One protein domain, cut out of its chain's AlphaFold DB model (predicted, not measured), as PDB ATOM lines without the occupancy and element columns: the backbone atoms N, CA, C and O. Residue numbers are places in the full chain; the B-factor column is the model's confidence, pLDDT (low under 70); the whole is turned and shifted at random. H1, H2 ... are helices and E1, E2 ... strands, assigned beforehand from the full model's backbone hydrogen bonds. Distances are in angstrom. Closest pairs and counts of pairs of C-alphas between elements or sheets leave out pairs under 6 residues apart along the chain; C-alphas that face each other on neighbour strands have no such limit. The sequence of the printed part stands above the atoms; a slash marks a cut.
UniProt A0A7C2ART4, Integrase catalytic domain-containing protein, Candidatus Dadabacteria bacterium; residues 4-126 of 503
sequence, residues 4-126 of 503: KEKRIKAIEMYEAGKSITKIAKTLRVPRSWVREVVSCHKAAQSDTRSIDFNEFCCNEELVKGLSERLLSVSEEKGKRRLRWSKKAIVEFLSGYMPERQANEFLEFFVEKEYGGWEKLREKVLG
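This is residues 4 to 126 of the 503 residues of the protein "Integrase catalytic domain-containing protein" of Candidatus Dadabacteria bacterium (UniProt A0A7C2ART4). Two separate lobes lie along one long axis: a small one of three helices, with H3 crossing the helical hairpin H1 and H2, and a larger one of the helices H4 to H8 with the strand hairpin E1 and E2 at its far end. A thin connection joins them, and residues 43 to 50, of which 43 to 46 belong to H3, stand free. In the larger lobe H7 crosses H6, H5 packs on H6, and residues 121 to 125 of H8 lie beside the strand hairpin. The printed part has 123 residues with eight named helices and two antiparallel strands in the order H1 H2 H3 H4 H5 E1 E2 H6 H7 H8, and is mostly helix. It is loose, with a radius of gyration of the C-alphas of 18.4 A, and elongated, spanning 58 by 33 by 23 A.

H1, residues 4 to 15, begins at C-alpha 4 at (-7.331, -62.537, -33.719) and is 16.9 A long. H2 is residues 20 to 27, and H3, residues 31 to 46, is 22.4 A long, ending at C-alpha 46 at (-1.014, -43.324, -26.348). H4 is residues 54 to 57, and H5, residues 60 to 71, is 16.0 A long. E1 is residues 73 to 76, E2 is residues 79 to 82, and H6 is residues 86 to 93. H7, residues 99 to 114, is 21.6 A long. H8, residues 117 to 125, is 12.0 A long and ends at C-alpha 125 at (1.210, -35.747, 10.380).

H1 and H2 touch at Ala 10 and Ile 23, their closest C-alphas, 6.3 A, a helical hairpin at a steep tilt of 40 degrees, opposite ways. H3 touches H1 with residues 34 to 41 alone, closest C-alphas Ile 11 and Val 38, 6.4 A, and at 72 degrees is only just about perpendicular to it. H3 touches H2 with residues 31 to 35 alone, closest C-alphas Ala 24 and Arg 31, 5.4 A. H1 is apart from H4 to H8. H4 and H7 are close but not clearly touching, with C-alphas Cys 57 and Phe 109 closest, 7.8 A. H5 touches H6 with residues 66 to 70 alone, closest C-alphas Arg 69 and Ile 89, 7.4 A, at a shallow tilt of 14 degrees, opposite ways. H7 touches H6 with residues 99 to 106 alone, closest C-alphas Leu 93 and Ala 102, 5.4 A, about perpendicular at 79 degrees. H7 and H8 touch only at the corner, closest C-alphas Tyr 114 and Leu 120, 5.4 A. The hairpin E1 and E2 is antiparallel, with N 74 and O 81 at 2.8 A and N 79 and O 76 at 2.9 A, within hydrogen-bond range. The closest C-alphas of E2 and H8 are Arg 80 and Leu 125, 6.0 A. Every O i to N i+4 pair is within hydrogen-bond range in H1, H2, H3, H5, H6, H7 and H8; H4 is too short for such a pair.

The two C-alphas farthest apart are those of Lys 4 and Gly 78, 60.4 A. The printed part has no cut and no long link; H3 to H4 is short, the others tight. The mean pLDDT of the printed part is 78.9, and residues 43 to 51, 76 to 81, 118 and 125 to 126 are under 70.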
ATOM      1  N   LYS A   4      -6.709 -63.866 -33.668       79.56
ATOM      2  CA  LYS A   4      -7.331 -62.537 -33.719       79.56
ATOM      3  C   LYS A   4      -8.399 -62.377 -32.631       79.56
ATOM      4  O   LYS A   4      -8.343 -61.421 -31.866       79.56
ATOM      5  N   GLU A   5      -9.279 -63.366 -32.467       83.50
ATOM      6  CA  GLU A   5     -10.268 -63.394 -31.377       83.50
ATOM      7  C   GLU A   5      -9.612 -63.430 -29.992       83.50
ATOM      8  O   GLU A   5     -10.083 -62.780 -29.062       83.50
ATOM      9  N   LYS A   6      -8.502 -64.166 -29.834       87.19
ATOM     10  CA  LYS A   6      -7.753 -64.188 -28.567       87.19
ATOM     11  C   LYS A   6      -7.156 -62.823 -28.235       87.19
ATOM     12  O   LYS A   6      -7.104 -62.485 -27.057       87.19
ATOM     13  N   ARG A   7      -6.705 -62.053 -29.235       87.31
ATOM     14  CA  ARG A   7      -6.149 -60.704 -29.026       87.31
ATOM     15  C   ARG A   7      -7.229 -59.732 -28.574       87.31
ATOM     16  O   ARG A   7      -7.044 -59.083 -27.552       87.31
ATOM     17  N   ILE A   8      -8.364 -59.714 -29.272       88.06
ATOM     18  CA  ILE A   8      -9.518 -58.867 -28.930       88.06
ATOM     19  C   ILE A   8      -9.978 -59.170 -27.498       88.06
ATOM     20  O   ILE A   8     -10.003 -58.286 -26.649       88.06
ATOM     21  N   LYS A   9     -10.186 -60.450 -27.174       90.50
ATOM     22  CA  LYS A   9     -10.633 -60.866 -25.840       90.50
ATOM     23  C   LYS A   9      -9.601 -60.602 -24.736       90.50
ATOM     24  O   LYS A   9      -9.967 -60.372 -23.587       90.50
ATOM     25  N   ALA A  10      -8.303 -60.648 -25.049       88.88
ATOM     26  CA  ALA A  10      -7.250 -60.288 -24.097       88.88
ATOM     27  C   ALA A  10      -7.274 -58.792 -23.761       88.88
ATOM     28  O   ALA A  10      -7.077 -58.444 -22.597       88.88
ATOM     29  N   ILE A  11      -7.539 -57.944 -24.760       88.00
ATOM     30  CA  ILE A  11      -7.688 -56.495 -24.600       88.00
ATOM     31  C   ILE A  11      -8.938 -56.183 -23.772       88.00
ATOM     32  O   ILE A  11      -8.807 -55.549 -22.733       88.00
ATOM     33  N   GLU A  12     -10.102 -56.738 -24.119       86.62
ATOM     34  CA  GLU A  12     -11.349 -56.554 -23.353       86.62
ATOM     35  C   GLU A  12     -11.187 -56.951 -21.877       86.62
ATOM     36  O   GLU A  12     -11.605 -56.251 -20.957       86.62
ATOM     37  N   MET A  13     -10.535 -58.091 -21.619       86.56
ATOM     38  CA  MET A  13     -10.274 -58.541 -20.252       86.56
ATOM     39  C   MET A  13      -9.285 -57.636 -19.507       86.56
ATOM     40  O   MET A  13      -9.375 -57.532 -18.282       86.56
ATOM     41  N   TYR A  14      -8.333 -57.032 -20.220       85.00
ATOM     42  CA  TYR A  14      -7.374 -56.084 -19.664       85.00
ATOM     43  C   TYR A  14      -8.028 -54.734 -19.343       85.00
ATOM     44  O   TYR A  14      -7.815 -54.214 -18.249       85.00
ATOM     45  N   GLU A  15      -8.865 -54.210 -20.239       77.56
ATOM     46  CA  GLU A  15      -9.664 -52.996 -20.025       77.56
ATOM     47  C   GLU A  15     -10.651 -53.171 -18.861       77.56
ATOM     48  O   GLU A  15     -10.803 -52.270 -18.042       77.56
ATOM     49  N   ALA A  16     -11.199 -54.376 -18.682       77.06
ATOM     50  CA  ALA A  16     -11.990 -54.763 -17.511       77.06
ATOM     51  C   ALA A  16     -11.160 -55.007 -16.222       77.06
ATOM     52  O   ALA A  16     -11.662 -55.602 -15.265       77.06
ATOM     53  N   GLY A  17      -9.876 -54.634 -16.192       73.44
ATOM     54  CA  GLY A  17      -9.032 -54.648 -14.989       73.44
ATOM     55  C   GLY A  17      -8.440 -56.008 -14.595       73.44
ATOM     56  O   GLY A  17      -7.870 -56.154 -13.510       73.44
ATOM     57  N   LYS A  18      -8.536 -57.049 -15.435       83.44
ATOM     58  CA  LYS A  18      -7.983 -58.372 -15.085       83.44
ATOM     59  C   LYS A  18      -6.458 -58.387 -15.224       83.44
ATOM     60  O   LYS A  18      -5.882 -57.893 -16.188       83.44
ATOM     61  N   SER A  19      -5.781 -59.039 -14.277       83.12
ATOM     62  CA  SER A  19      -4.319 -59.173 -14.318       83.12
ATOM     63  C   SER A  19      -3.846 -60.042 -15.490       83.12
ATOM     64  O   SER A  19      -4.495 -61.026 -15.853       83.12
ATOM     65  N   ILE A  20      -2.652 -59.748 -16.020       85.12
ATOM     66  CA  ILE A  20      -2.002 -60.497 -17.117       85.12
ATOM     67  C   ILE A  20      -1.982 -62.006 -16.836       85.12
ATOM     68  O   ILE A  20      -2.231 -62.823 -17.720       85.12
ATOM     69  N   THR A  21      -1.745 -62.390 -15.581       83.75
ATOM     70  CA  THR A  21      -1.756 -63.790 -15.144       83.75
ATOM     71  C   THR A  21      -3.138 -64.433 -15.276       83.75
ATOM     72  O   THR A  21      -3.238 -65.582 -15.709       83.75
ATOM     73  N   LYS A  22      -4.204 -63.708 -14.920       85.62
ATOM     74  CA  LYS A  22      -5.590 -64.188 -14.999       85.62
ATOM     75  C   LYS A  22      -6.058 -64.279 -16.452       85.62
ATOM     76  O   LYS A  22      -6.702 -65.262 -16.815       85.62
ATOM     77  N   ILE A  23      -5.663 -63.325 -17.292       90.31
ATOM     78  CA  ILE A  23      -5.930 -63.327 -18.737       90.31
ATOM     79  C   ILE A  23      -5.232 -64.515 -19.411       90.31
ATOM     80  O   ILE A  23      -5.892 -65.316 -20.070       90.31
ATOM     81  N   ALA A  24      -3.930 -64.701 -19.162       90.56
ATOM     82  CA  ALA A  24      -3.140 -65.803 -19.717       90.56
ATOM     83  C   ALA A  24      -3.729 -67.180 -19.367       90.56
ATOM     84  O   ALA A  24      -3.863 -68.048 -20.231       90.56
ATOM     85  N   LYS A  25      -4.157 -67.354 -18.108       91.94
ATOM     86  CA  LYS A  25      -4.809 -68.584 -17.638       91.94
ATOM     87  C   LYS A  25      -6.172 -68.812 -18.305       91.94
ATOM     88  O   LYS A  25      -6.480 -69.939 -18.672       91.94
ATOM     89  N   THR A  26      -6.966 -67.756 -18.482       91.12
ATOM     90  CA  THR A  26      -8.320 -67.846 -19.059       91.12
ATOM     91  C   THR A  26      -8.282 -68.135 -20.559       91.12
ATOM     92  O   THR A  26      -9.062 -68.942 -21.053       91.12
ATOM     93  N   LEU A  27      -7.350 -67.516 -21.286       91.56
ATOM     94  CA  LEU A  27      -7.224 -67.659 -22.739       91.56
ATOM     95  C   LEU A  27      -6.303 -68.814 -23.167       91.56
ATOM     96  O   LEU A  27      -6.163 -69.066 -24.366       91.56
ATOM     97  N   ARG A  28      -5.698 -69.522 -22.198       92.06
ATOM     98  CA  ARG A  28      -4.713 -70.598 -22.403       92.06
ATOM     99  C   ARG A  28      -3.596 -70.168 -23.362       92.06
ATOM    100  O   ARG A  28      -3.346 -70.810 -24.380       92.06
ATOM    101  N   VAL A  29      -2.961 -69.042 -23.047       89.81
ATOM    102  CA  VAL A  29      -1.850 -68.456 -23.817       89.81
ATOM    103  C   VAL A  29      -0.685 -68.091 -22.890       89.81
ATOM    104  O   VAL A  29      -0.906 -67.863 -21.696       89.81
ATOM    105  N   PRO A  30       0.558 -68.013 -23.399       90.69
ATOM    106  CA  PRO A  30       1.705 -67.591 -22.601       90.69
ATOM    107  C   PRO A  30       1.536 -66.182 -22.018       90.69
ATOM    108  O   PRO A  30       0.966 -65.287 -22.642       90.69
ATOM    109  N   ARG A  31       2.096 -65.946 -20.823       86.12
ATOM    110  CA  ARG A  31       2.078 -64.613 -20.185       86.12
ATOM    111  C   ARG A  31       2.824 -63.557 -21.004       86.12
ATOM    112  O   ARG A  31       2.430 -62.396 -20.971       86.12
ATOM    113  N   SER A  32       3.888 -63.954 -21.703       80.00
ATOM    114  CA  SER A  32       4.648 -63.092 -22.617       80.00
ATOM    115  C   SER A  32       3.763 -62.565 -23.742       80.00
ATOM    116  O   SER A  32       3.728 -61.363 -23.964       80.00
ATOM    117  N   TRP A  33       2.958 -63.438 -24.345       91.94
ATOM    118  CA  TRP A  33       2.025 -63.072 -25.407       91.94
ATOM    119  C   TRP A  33       0.968 -62.068 -24.932       91.94
ATOM    120  O   TRP A  33       0.688 -61.084 -25.605       91.94
ATOM    121  N   VAL A  34       0.414 -62.253 -23.727       86.88
ATOM    122  CA  VAL A  34      -0.534 -61.277 -23.155       86.88
ATOM    123  C   VAL A  34       0.152 -59.941 -22.857       86.88
ATOM    124  O   VAL A  34      -0.448 -58.898 -23.091       86.88
ATOM    125  N   ARG A  35       1.404 -59.946 -22.367       84.81
ATOM    126  CA  ARG A  35       2.180 -58.706 -22.169       84.81
ATOM    127  C   ARG A  35       2.382 -57.959 -23.478       84.81
ATOM    128  O   ARG A  35       2.188 -56.754 -23.493       84.81
ATOM    129  N   GLU A  36       2.754 -58.669 -24.533       80.19
ATOM    130  CA  GLU A  36       2.981 -58.107 -25.862       80.19
ATOM    131  C   GLU A  36       1.696 -57.489 -26.422       80.19
ATOM    132  O   GLU A  36       1.679 -56.308 -26.745       80.19
ATOM    133  N   VAL A  37       0.581 -58.229 -26.405       85.88
ATOM    134  CA  VAL A  37      -0.728 -57.735 -26.870       85.88
ATOM    135  C   VAL A  37      -1.181 -56.498 -26.093       85.88
ATOM    136  O   VAL A  37      -1.614 -55.518 -26.693       85.88
ATOM    137  N   VAL A  38      -1.048 -56.513 -24.763       85.06
ATOM    138  CA  VAL A  38      -1.384 -55.360 -23.914       85.06
ATOM    139  C   VAL A  38      -0.433 -54.186 -24.163       85.06
ATOM    140  O   VAL A  38      -0.872 -53.042 -24.148       85.06
ATOM    141  N   SER A  39       0.855 -54.437 -24.403       77.19
ATOM    142  CA  SER A  39       1.847 -53.395 -24.689       77.19
ATOM    143  C   SER A  39       1.589 -52.719 -26.034       77.19
ATOM    144  O   SER A  39       1.597 -51.495 -26.103       77.19
ATOM    145  N   CYS A  40       1.299 -53.493 -27.083       77.00
ATOM    146  CA  CYS A  40       0.928 -52.961 -28.394       77.00
ATOM    147  C   CYS A  40      -0.377 -52.162 -28.323       77.00
ATOM    148  O   CYS A  40      -0.474 -51.095 -28.914       77.00
ATOM    149  N   HIS A  41      -1.363 -52.637 -27.559       79.44
ATOM    150  CA  HIS A  41      -2.609 -51.908 -27.337       79.44
ATOM    151  C   HIS A  41      -2.391 -50.592 -26.568       79.44
ATOM    152  O   HIS A  41      -2.974 -49.576 -26.926       79.44
ATOM    153  N   LYS A  42      -1.504 -50.574 -25.564       72.06
ATOM    154  CA  LYS A  42      -1.109 -49.341 -24.863       72.06
ATOM    155  C   LYS A  42      -0.413 -48.340 -25.778       72.06
ATOM    156  O   LYS A  42      -0.745 -47.165 -25.716       72.06
ATOM    157  N   ALA A  43       0.520 -48.808 -26.606       65.94
ATOM    158  CA  ALA A  43       1.222 -47.969 -27.575       65.94
ATOM    159  C   ALA A  43       0.266 -47.411 -28.643       65.94
ATOM    160  O   ALA A  43       0.402 -46.271 -29.056       65.94
ATOM    161  N   ALA A  44      -0.751 -48.183 -29.036       65.94
ATOM    162  CA  ALA A  44      -1.794 -47.709 -29.943       65.94
ATOM    163  C   ALA A  44      -2.773 -46.716 -29.279       65.94
ATOM    164  O   ALA A  44      -3.344 -45.884 -29.969       65.94
ATOM    165  N   GLN A  45      -2.979 -46.788 -27.956       56.41
ATOM    166  CA  GLN A  45      -3.828 -45.845 -27.211       56.41
ATOM    167  C   GLN A  45      -3.110 -44.542 -26.822       56.41
ATOM    168  O   GLN A  45      -3.782 -43.522 -26.663       56.41
ATOM    169  N   SER A  46      -1.776 -44.541 -26.679       48.97
ATOM    170  CA  SER A  46      -1.014 -43.324 -26.348       48.97
ATOM    171  C   SER A  46      -1.080 -42.251 -27.435       48.97
ATOM    172  O   SER A  46      -0.951 -41.077 -27.109       48.97
ATOM    173  N   ASP A  47      -1.372 -42.636 -28.679       45.25
ATOM    174  CA  ASP A  47      -1.549 -41.703 -29.796       45.25
ATOM    175  C   ASP A  47      -2.977 -41.138 -29.909       45.25
ATOM    176  O   ASP A  47      -3.226 -40.300 -30.773       45.25
ATOM    177  N   THR A  48      -3.955 -41.574 -29.092       44.22
ATOM    178  CA  THR A  48      -5.372 -41.228 -29.362       44.22
ATOM    179  C   THR A  48      -6.252 -40.823 -28.177       44.22
ATOM    180  O   THR A  48      -7.439 -40.610 -28.402       44.22
ATOM    181  N   ARG A  49      -5.757 -40.651 -26.941       45.06
ATOM    182  CA  ARG A  49      -6.505 -39.956 -25.858       45.06
ATOM    183  C   ARG A  49      -5.610 -39.697 -24.639       45.06
ATOM    184  O   ARG A  49      -5.483 -40.552 -23.766       45.06
ATOM    185  N   SER A  50      -5.031 -38.501 -24.533       48.72
ATOM    186  CA  SER A  50      -4.620 -37.980 -23.226       48.72
ATOM    187  C   SER A  50      -5.894 -37.680 -22.438       48.72
ATOM    188  O   SER A  50      -6.653 -36.789 -22.812       48.72
ATOM    189  N   ILE A  51      -6.175 -38.453 -21.391       59.59
ATOM    190  CA  ILE A  51      -7.258 -38.118 -20.464       59.59
ATOM    191  C   ILE A  51      -6.821 -36.849 -19.734       59.59
ATOM    192  O   ILE A  51      -5.819 -36.870 -19.016       59.59
ATOM    193  N   ASP A  52      -7.533 -35.745 -19.952       70.31
ATOM    194  CA  ASP A  52      -7.264 -34.504 -19.237       70.31
ATOM    195  C   ASP A  52      -7.842 -34.599 -17.824       70.31
ATOM    196  O   ASP A  52      -9.014 -34.332 -17.561       70.31
ATOM    197  N   PHE A  53      -6.997 -35.012 -16.883       74.94
ATOM    198  CA  PHE A  53      -7.372 -35.108 -15.479       74.94
ATOM    199  C   PHE A  53      -7.733 -33.753 -14.844       74.94
ATOM    200  O   PHE A  53      -8.268 -33.742 -13.735       74.94
ATOM    201  N   ASN A  54      -7.503 -32.618 -15.522       72.62
ATOM    202  CA  ASN A  54      -7.953 -31.315 -15.032       72.62
ATOM    203  C   ASN A  54      -9.478 -31.191 -14.985       72.62
ATOM    204  O   ASN A  54      -9.979 -30.526 -14.083       72.62
ATOM    205  N   GLU A  55     -10.214 -31.864 -15.873       75.69
ATOM    206  CA  GLU A  55     -11.684 -31.830 -15.880       75.69
ATOM    207  C   GLU A  55     -12.267 -32.423 -14.584       75.69
ATOM    208  O   GLU A  55     -13.192 -31.876 -13.985       75.69
ATOM    209  N   PHE A  56     -11.645 -33.483 -14.058       77.38
ATOM    210  CA  PHE A  56     -12.024 -34.079 -12.773       77.38
ATOM    211  C   PHE A  56     -11.663 -33.195 -11.572       77.38
ATOM    212  O   PHE A  56     -12.340 -33.251 -10.547       77.38
ATOM    213  N   CYS A  57     -10.632 -32.352 -11.689       76.69
ATOM    214  CA  CYS A  57     -10.307 -31.354 -10.666       76.69
ATOM    215  C   CYS A  57     -11.347 -30.226 -10.578       76.69
ATOM    216  O   CYS A  57     -11.339 -29.490  -9.596       76.69
ATOM    217  N   CYS A  58     -12.238 -30.081 -11.563       78.31
ATOM    218  CA  CYS A  58     -13.337 -29.116 -11.516       78.31
ATOM    219  C   CYS A  58     -14.565 -29.634 -10.744       78.31
ATOM    220  O   CYS A  58     -15.482 -28.863 -10.474       78.31
ATOM    221  N   ASN A  59     -14.602 -30.918 -10.366       86.25
ATOM    222  CA  ASN A  59     -15.676 -31.471  -9.542       86.25
ATOM    223  C   ASN A  59     -15.401 -31.202  -8.051       86.25
ATOM    224  O   ASN A  59     -14.624 -31.915  -7.411       86.25
ATOM    225  N   GLU A  60     -16.053 -30.181  -7.493       84.06
ATOM    226  CA  GLU A  60     -15.837 -29.748  -6.105       84.06
ATOM    227  C   GLU A  60     -16.130 -30.842  -5.070       84.06
ATOM    228  O   GLU A  60     -15.393 -30.977  -4.094       84.06
ATOM    229  N   GLU A  61     -17.169 -31.653  -5.280       86.38
ATOM    230  CA  GLU A  61     -17.556 -32.719  -4.351       86.38
ATOM    231  C   GLU A  61     -16.494 -33.827  -4.307       86.38
ATOM    232  O   GLU A  61     -16.071 -34.257  -3.228       86.38
ATOM    233  N   LEU A  62     -15.996 -34.230  -5.479       88.62
ATOM    234  CA  LEU A  62     -14.902 -35.188  -5.618       88.62
ATOM    235  C   LEU A  62     -13.620 -34.667  -4.958       88.62
ATOM    236  O   LEU A  62     -13.005 -35.375  -4.161       88.62
ATOM    237  N   VAL A  63     -13.219 -33.434  -5.277       89.38
ATOM    238  CA  VAL A  63     -11.975 -32.821  -4.785       89.38
ATOM    239  C   VAL A  63     -12.016 -32.625  -3.274       89.38
ATOM    240  O   VAL A  63     -11.047 -32.957  -2.578       89.38
ATOM    241  N   LYS A  64     -13.142 -32.138  -2.744       89.81
ATOM    242  CA  LYS A  64     -13.343 -31.943  -1.308       89.81
ATOM    243  C   LYS A  64     -13.371 -33.280  -0.574       89.81
ATOM    244  O   LYS A  64     -12.609 -33.459   0.375       89.81
ATOM    245  N   GLY A  65     -14.147 -34.249  -1.059       88.69
ATOM    246  CA  GLY A  65     -14.227 -35.584  -0.464       88.69
ATOM    247  C   GLY A  65     -12.892 -36.335  -0.500       88.69
ATOM    248  O   GLY A  65     -12.514 -36.996   0.472       88.69
ATOM    249  N   LEU A  66     -12.126 -36.199  -1.586       91.00
ATOM    250  CA  LEU A  66     -10.785 -36.769  -1.702       91.00
ATOM    251  C   LEU A  66      -9.811 -36.105  -0.723       91.00
ATOM    252  O   LEU A  66      -9.073 -36.802  -0.024       91.00
ATOM    253  N   SER A  67      -9.836 -34.776  -0.626       90.50
ATOM    254  CA  SER A  67      -8.966 -34.012   0.275       90.50
ATOM    255  C   SER A  67      -9.260 -34.305   1.745       90.50
ATOM    256  O   SER A  67      -8.337 -34.584   2.504       90.50
ATOM    257  N   GLU A  68     -10.530 -34.342   2.150       90.81
ATOM    258  CA  GLU A  68     -10.935 -34.706   3.515       90.81
ATOM    259  C   GLU A  68     -10.438 -36.105   3.897       90.81
ATOM    260  O   GLU A  68      -9.876 -36.311   4.978       90.81
ATOM    261  N   ARG A  69     -10.571 -37.073   2.983       91.12
ATOM    262  CA  ARG A  69     -10.072 -38.433   3.203       91.12
ATOM    263  C   ARG A  69      -8.551 -38.464   3.301       91.12
ATOM    264  O   ARG A  69      -8.045 -39.081   4.235       91.12
ATOM    265  N   LEU A  70      -7.831 -37.795   2.398       88.50
ATOM    266  CA  LEU A  70      -6.363 -37.742   2.389       88.50
ATOM    267  C   LEU A  70      -5.779 -37.010   3.606       88.50
ATOM    268  O   LEU A  70      -4.694 -37.366   4.071       88.50
ATOM    269  N   LEU A  71      -6.501 -36.037   4.162       88.06
ATOM    270  CA  LEU A  71      -6.078 -35.296   5.351       88.06
ATOM    271  C   LEU A  71      -6.518 -35.950   6.673       88.06
ATOM    272  O   LEU A  71      -6.097 -35.517   7.745       88.06
ATOM    273  N   SER A  72      -7.325 -37.014   6.625       87.44
ATOM    274  CA  SER A  72      -7.870 -37.646   7.829       87.44
ATOM    275  C   SER A  72      -6.809 -38.360   8.686       87.44
ATOM    276  O   SER A  72      -6.070 -39.244   8.229       87.44
ATOM    277  N   VAL A  73      -6.773 -38.016   9.980       83.38
ATOM    278  CA  VAL A  73      -5.844 -38.574  10.978       83.38
ATOM    279  C   VAL A  73      -6.546 -39.102  12.222       83.38
ATOM    280  O   VAL A  73      -7.666 -38.732  12.560       83.38
ATOM    281  N   SER A  74      -5.879 -40.025  12.904       79.44
ATOM    282  CA  SER A  74      -6.229 -40.521  14.235       79.44
ATOM    283  C   SER A  74      -5.090 -40.201  15.194       79.44
ATOM    284  O   SER A  74      -3.926 -40.317  14.815       79.44
ATOM    285  N   GLU A  75      -5.422 -39.821  16.422       73.12
ATOM    286  CA  GLU A  75      -4.462 -39.701  17.516       73.12
ATOM    287  C   GLU A  75      -4.726 -40.815  18.528       73.12
ATOM    288  O   GLU A  75      -5.778 -40.860  19.158       73.12
ATOM    289  N   GLU A  76      -3.766 -41.727  18.679       59.31
ATOM    290  CA  GLU A  76      -3.790 -42.767  19.711       59.31
ATOM    291  C   GLU A  76      -2.498 -42.703  20.521       59.31
ATOM    292  O   GLU A  76      -1.403 -42.792  19.961       59.31
ATOM    293  N   LYS A  77      -2.611 -42.585  21.852       53.75
ATOM    294  CA  LYS A  77      -1.460 -42.557  22.780       53.75
ATOM    295  C   LYS A  77      -0.383 -41.533  22.371       53.75
ATOM    296  O   LYS A  77       0.805 -41.852  22.348       53.75
ATOM    297  N   GLY A  78      -0.812 -40.331  21.976       55.00
ATOM    298  CA  GLY A  78       0.077 -39.252  21.530       55.00
ATOM    299  C   GLY A  78       0.717 -39.466  20.153       55.00
ATOM    300  O   GLY A  78       1.656 -38.757  19.806       55.00
ATOM    301  N   LYS A  79       0.253 -40.447  19.360       54.03
ATOM    302  CA  LYS A  79       0.757 -40.711  18.005       54.03
ATOM    303  C   LYS A  79      -0.298 -40.435  16.940       54.03
ATOM    304  O   LYS A  79      -1.331 -41.104  16.918       54.03
ATOM    305  N   ARG A  80       0.012 -39.515  16.020       62.91
ATOM    306  CA  ARG A  80      -0.779 -39.247  14.809       62.91
ATOM    307  C   ARG A  80      -0.575 -40.348  13.769       62.91
ATOM    308  O   ARG A  80       0.559 -40.703  13.447       62.91
ATOM    309  N   ARG A  81      -1.663 -40.901  13.229       65.00
ATOM    310  CA  ARG A  81      -1.660 -41.921  12.163       65.00
ATOM    311  C   ARG A  81      -2.680 -41.583  11.082       65.00
ATOM    312  O   ARG A  81      -3.780 -41.136  11.401       65.00
ATOM    313  N   LEU A  82      -2.337 -41.859   9.823       77.12
ATOM    314  CA  LEU A  82      -3.263 -41.744   8.688       77.12
ATOM    315  C   LEU A  82      -4.446 -42.705   8.882       77.12
ATOM    316  O   LEU A  82      -4.233 -43.874   9.203       77.12
ATOM    317  N   ARG A  83      -5.679 -42.227   8.673       77.75
ATOM    318  CA  ARG A  83      -6.900 -43.055   8.767       77.75
ATOM    319  C   ARG A  83      -7.269 -43.772   7.469       77.75
ATOM    320  O   ARG A  83      -8.234 -44.528   7.435       77.75
ATOM    321  N   TRP A  84      -6.514 -43.548   6.404       79.00
ATOM    322  CA  TRP A  84      -6.816 -44.057   5.074       79.00
ATOM    323  C   TRP A  84      -5.740 -45.022   4.575       79.00
ATOM    324  O   TRP A  84      -4.575 -44.981   4.973       79.00
ATOM    325  N   SER A  85      -6.141 -45.896   3.656       78.62
ATOM    326  CA  SER A  85      -5.238 -46.733   2.867       78.62
ATOM    327  C   SER A  85      -5.391 -46.379   1.390       78.62
ATOM    328  O   SER A  85      -6.469 -45.956   0.974       78.62
ATOM    329  N   LYS A  86      -4.345 -46.587   0.575       75.31
ATOM    330  CA  LYS A  86      -4.429 -46.344  -0.879       75.31
ATOM    331  C   LYS A  86      -5.605 -47.106  -1.507       75.31
ATOM    332  O   LYS A  86      -6.298 -46.554  -2.346       75.31
ATOM    333  N   LYS A  87      -5.879 -48.325  -1.031       78.56
ATOM    334  CA  LYS A  87      -7.025 -49.132  -1.466       78.56
ATOM    335  C   LYS A  87      -8.366 -48.437  -1.191       78.56
ATOM    336  O   LYS A  87      -9.167 -48.326  -2.104       78.56
ATOM    337  N   ALA A  88      -8.573 -47.914   0.018       83.62
ATOM    338  CA  ALA A  88      -9.813 -47.220   0.378       83.62
ATOM    339  C   ALA A  88     -10.020 -45.911  -0.413       83.62
ATOM    340  O   ALA A  88     -11.148 -45.547  -0.729       83.62
ATOM    341  N   ILE A  89      -8.934 -45.206  -0.749       86.88
ATOM    342  CA  ILE A  89      -8.999 -44.000  -1.591       86.88
ATOM    343  C   ILE A  89      -9.339 -44.364  -3.039       86.88
ATOM    344  O   ILE A  89     -10.191 -43.727  -3.648       86.88
ATOM    345  N   VAL A  90      -8.717 -45.412  -3.580       83.75
ATOM    346  CA  VAL A  90      -9.018 -45.903  -4.930       83.75
ATOM    347  C   VAL A  90     -10.451 -46.436  -5.017       83.75
ATOM    348  O   VAL A  90     -11.116 -46.187  -6.015       83.75
ATOM    349  N   GLU A  91     -10.964 -47.101  -3.979       84.62
ATOM    350  CA  GLU A  91     -12.372 -47.525  -3.901       84.62
ATOM    351  C   GLU A  91     -13.338 -46.331  -3.918       84.62
ATOM    352  O   GLU A  91     -14.339 -46.376  -4.624       84.62
ATOM    353  N   PHE A  92     -13.019 -45.236  -3.217       89.31
ATOM    354  CA  PHE A  92     -13.796 -43.993  -3.292       89.31
ATOM    355  C   PHE A  92     -13.784 -43.392  -4.707       89.31
ATOM    356  O   PHE A  92     -14.835 -43.088  -5.263       89.31
ATOM    357  N   LEU A  93     -12.602 -43.284  -5.318       86.50
ATOM    358  CA  LEU A  93     -12.445 -42.768  -6.682       86.50
ATOM    359  C   LEU A  93     -13.108 -43.660  -7.734       86.50
ATOM    360  O   LEU A  93     -13.550 -43.163  -8.767       86.50
ATOM    361  N   SER A  94     -13.237 -44.958  -7.450       81.56
ATOM    362  CA  SER A  94     -13.912 -45.913  -8.331       81.56
ATOM    363  C   SER A  94     -15.409 -45.617  -8.510       81.56
ATOM    364  O   SER A  94     -16.014 -46.125  -9.448       81.56
ATOM    365  N   GLY A  95     -16.002 -44.779  -7.647       82.94
ATOM    366  CA  GLY A  95     -17.359 -44.249  -7.823       82.94
ATOM    367  C   GLY A  95     -17.482 -43.155  -8.892       82.94
ATOM    368  O   GLY A  95     -18.590 -42.875  -9.336       82.94
ATOM    369  N   TYR A  96     -16.365 -42.565  -9.325       81.19
ATOM    370  CA  TYR A  96     -16.322 -41.454 -10.287       81.19
ATOM    371  C   TYR A  96     -15.610 -41.823 -11.591       81.19
ATOM    372  O   TYR A  96     -15.868 -41.227 -12.632       81.19
ATOM    373  N   MET A  97     -14.697 -42.794 -11.545       83.94
ATOM    374  CA  MET A  97     -13.902 -43.217 -12.695       83.94
ATOM    375  C   MET A  97     -13.479 -44.686 -12.568       83.94
ATOM    376  O   MET A  97     -13.399 -45.206 -11.459       83.94
ATOM    377  N   PRO A  98     -13.156 -45.385 -13.669       82.69
ATOM    378  CA  PRO A  98     -12.648 -46.755 -13.611       82.69
ATOM    379  C   PRO A  98     -11.396 -46.892 -12.727       82.69
ATOM    380  O   PRO A  98     -10.532 -46.020 -12.741       82.69
ATOM    381  N   GLU A  99     -11.227 -48.027 -12.037       73.00
ATOM    382  CA  GLU A  99     -10.142 -48.266 -11.056       73.00
ATOM    383  C   GLU A  99      -8.728 -47.952 -11.594       73.00
ATOM    384  O   GLU A  99      -7.850 -47.465 -10.873       73.00
ATOM    385  N   ARG A 100      -8.491 -48.208 -12.886       71.50
ATOM    386  CA  ARG A 100      -7.228 -47.859 -13.550       71.50
ATOM    387  C   ARG A 100      -7.010 -46.343 -13.585       71.50
ATOM    388  O   ARG A 100      -5.951 -45.886 -13.167       71.50
ATOM    389  N   GLN A 101      -8.017 -45.591 -14.024       77.69
ATOM    390  CA  GLN A 101      -7.985 -44.127 -14.057       77.69
ATOM    391  C   GLN A 101      -7.966 -43.548 -12.641       77.69
ATOM    392  O   GLN A 101      -7.242 -42.598 -12.401       77.69
ATOM    393  N   ALA A 102      -8.640 -44.178 -11.676       79.75
ATOM    394  CA  ALA A 102      -8.599 -43.782 -10.268       79.75
ATOM    395  C   ALA A 102      -7.177 -43.797  -9.689       79.75
ATOM    396  O   ALA A 102      -6.805 -42.908  -8.928       79.75
ATOM    397  N   ASN A 103      -6.356 -44.788 -10.051       76.69
ATOM    398  CA  ASN A 103      -4.959 -44.826  -9.616       76.69
ATOM    399  C   ASN A 103      -4.111 -43.739 -10.289       76.69
ATOM    400  O   ASN A 103      -3.279 -43.134  -9.619       76.69
ATOM    401  N   GLU A 104      -4.307 -43.510 -11.587       77.19
ATOM    402  CA  GLU A 104      -3.572 -42.500 -12.362       77.19
ATOM    403  C   GLU A 104      -3.958 -41.075 -11.917       77.19
ATOM    404  O   GLU A 104      -3.084 -40.259 -11.623       77.19
ATOM    405  N   PHE A 105      -5.255 -40.820 -11.733       83.81
ATOM    406  CA  PHE A 105      -5.804 -39.576 -11.200       83.81
ATOM    407  C   PHE A 105      -5.356 -39.309  -9.764       83.81
ATOM    408  O   PHE A 105      -5.023 -38.178  -9.440       83.81
ATOM    409  N   LEU A 106      -5.300 -40.324  -8.896       86.62
ATOM    410  CA  LEU A 106      -4.836 -40.142  -7.518       86.62
ATOM    411  C   LEU A 106      -3.380 -39.665  -7.458       86.62
ATOM    412  O   LEU A 106      -3.061 -38.787  -6.661       86.62
ATOM    413  N   GLU A 107      -2.498 -40.239  -8.280       79.75
ATOM    414  CA  GLU A 107      -1.102 -39.792  -8.363       79.75
ATOM    415  C   GLU A 107      -1.027 -38.362  -8.920       79.75
ATOM    416  O   GLU A 107      -0.352 -37.519  -8.332       79.75
ATOM    417  N   PHE A 108      -1.780 -38.064  -9.986       84.25
ATOM    418  CA  PHE A 108      -1.879 -36.718 -10.560       84.25
ATOM    419  C   PHE A 108      -2.380 -35.680  -9.546       84.25
ATOM    420  O   PHE A 108      -1.757 -34.638  -9.366       84.25
ATOM    421  N   PHE A 109      -3.473 -35.977  -8.843       88.25
ATOM    422  CA  PHE A 109      -4.094 -35.094  -7.861       88.25
ATOM    423  C   PHE A 109      -3.165 -34.826  -6.674       88.25
ATOM    424  O   PHE A 109      -3.026 -33.688  -6.237       88.25
ATOM    425  N   VAL A 110      -2.483 -35.857  -6.162       82.50
ATOM    426  CA  VAL A 110      -1.537 -35.696  -5.048       82.50
ATOM    427  C   VAL A 110      -0.308 -34.887  -5.459       82.50
ATOM    428  O   VAL A 110       0.179 -34.069  -4.673       82.50
ATOM    429  N   GLU A 111       0.189 -35.084  -6.678       75.62
ATOM    430  CA  GLU A 111       1.292 -34.288  -7.214       75.62
ATOM    431  C   GLU A 111       0.875 -32.826  -7.415       75.62
ATOM    432  O   GLU A 111       1.581 -31.924  -6.970       75.62
ATOM    433  N   LYS A 112      -0.304 -32.582  -7.996       83.88
ATOM    434  CA  LYS A 112      -0.821 -31.238  -8.287       83.88
ATOM    435  C   LYS A 112      -1.167 -30.438  -7.026       83.88
ATOM    436  O   LYS A 112      -0.694 -29.317  -6.872       83.88
ATOM    437  N   GLU A 113      -1.953 -31.006  -6.114       83.50
ATOM    438  CA  GLU A 113      -2.493 -30.281  -4.950       83.50
ATOM    439  C   GLU A 113      -1.522 -30.210  -3.768       83.50
ATOM    440  O   GLU A 113      -1.547 -29.273  -2.966       83.50
ATOM    441  N   TYR A 114      -0.663 -31.220  -3.624       84.19
ATOM    442  CA  TYR A 114       0.208 -31.347  -2.457       84.19
ATOM    443  C   TYR A 114       1.692 -31.373  -2.821       84.19
ATOM    444  O   TYR A 114       2.521 -31.312  -1.916       84.19
ATOM    445  N   GLY A 115       2.063 -31.423  -4.105       72.69
ATOM    446  CA  GLY A 115       3.459 -31.544  -4.535       72.69
ATOM    447  C   GLY A 115       4.071 -32.908  -4.208       72.69
ATOM    448  O   GLY A 115       5.272 -32.982  -3.934       72.69
ATOM    449  N   GLY A 116       3.230 -33.945  -4.139       70.69
ATOM    450  CA  GLY A 116       3.622 -35.339  -3.955       70.69
ATOM    451  C   GLY A 116       3.275 -35.930  -2.581       70.69
ATOM    452  O   GLY A 116       2.967 -35.240  -1.605       70.69
ATOM    453  N   TRP A 117       3.355 -37.262  -2.484       75.75
ATOM    454  CA  TRP A 117       2.960 -38.029  -1.289       75.75
ATOM    455  C   TRP A 117       3.724 -37.667  -0.010       75.75
ATOM    456  O   TRP A 117       3.211 -37.858   1.093       75.75
ATOM    457  N   GLU A 118       4.960 -37.197  -0.144       61.06
ATOM    458  CA  GLU A 118       5.821 -36.824   0.980       61.06
ATOM    459  C   GLU A 118       5.336 -35.533   1.639       61.06
ATOM    460  O   GLU A 118       5.069 -35.522   2.840       61.06
ATOM    461  N   LYS A 119       5.081 -34.498   0.835       75.44
ATOM    462  CA  LYS A 119       4.529 -33.223   1.299       75.44
ATOM    463  C   LYS A 119       3.118 -33.373   1.862       75.44
ATOM    464  O   LYS A 119       2.807 -32.780   2.893       75.44
ATOM    465  N   LEU A 120       2.279 -34.222   1.257       80.44
ATOM    466  CA  LEU A 120       0.975 -34.570   1.830       80.44
ATOM    467  C   LEU A 120       1.130 -35.193   3.228       80.44
ATOM    468  O   LEU A 120       0.439 -34.798   4.162       80.44
ATOM    469  N   ARG A 121       2.060 -36.137   3.415       70.88
ATOM    470  CA  ARG A 121       2.304 -36.747   4.735       70.88
ATOM    471  C   ARG A 121       2.822 -35.749   5.763       70.88
ATOM    472  O   ARG A 121       2.369 -35.801   6.903       70.88
ATOM    473  N   GLU A 122       3.734 -34.861   5.379       75.81
ATOM    474  CA  GLU A 122       4.223 -33.786   6.252       75.81
ATOM    475  C   GLU A 122       3.093 -32.847   6.676       75.81
ATOM    476  O   GLU A 122       2.969 -32.535   7.860       75.81
ATOM    477  N   LYS A 123       2.228 -32.456   5.731       79.62
ATOM    478  CA  LYS A 123       1.054 -31.610   5.989       79.62
ATOM    479  C   LYS A 123       0.088 -32.261   6.982       79.62
ATOM    480  O   LYS A 123      -0.482 -31.575   7.824       79.62
ATOM    481  N   VAL A 124      -0.086 -33.578   6.894       74.56
ATOM    482  CA  VAL A 124      -1.083 -34.330   7.667       74.56
ATOM    483  C   VAL A 124      -0.582 -34.742   9.051       74.56
ATOM    484  O   VAL A 124      -1.314 -34.668  10.037       74.56
ATOM    485  N   LEU A 125       0.664 -35.193   9.145       69.88
ATOM    486  CA  LEU A 125       1.210 -35.747  10.380       69.88
ATOM    487  C   LEU A 125       2.092 -34.746  11.144       69.88
ATOM    488  O   LEU A 125       2.281 -34.912  12.345       69.88
ATOM    489  N   GLY A 126       2.561 -33.678  10.492       65.69
ATOM    490  CA  GLY A 126       3.563 -32.751  11.020       65.69
ATOM    491  C   GLY A 126       4.990 -33.191  10.675       65.69
ATOM    492  O   GLY A 126       5.247 -34.372  10.424       65.69
TER     493      GLY A 126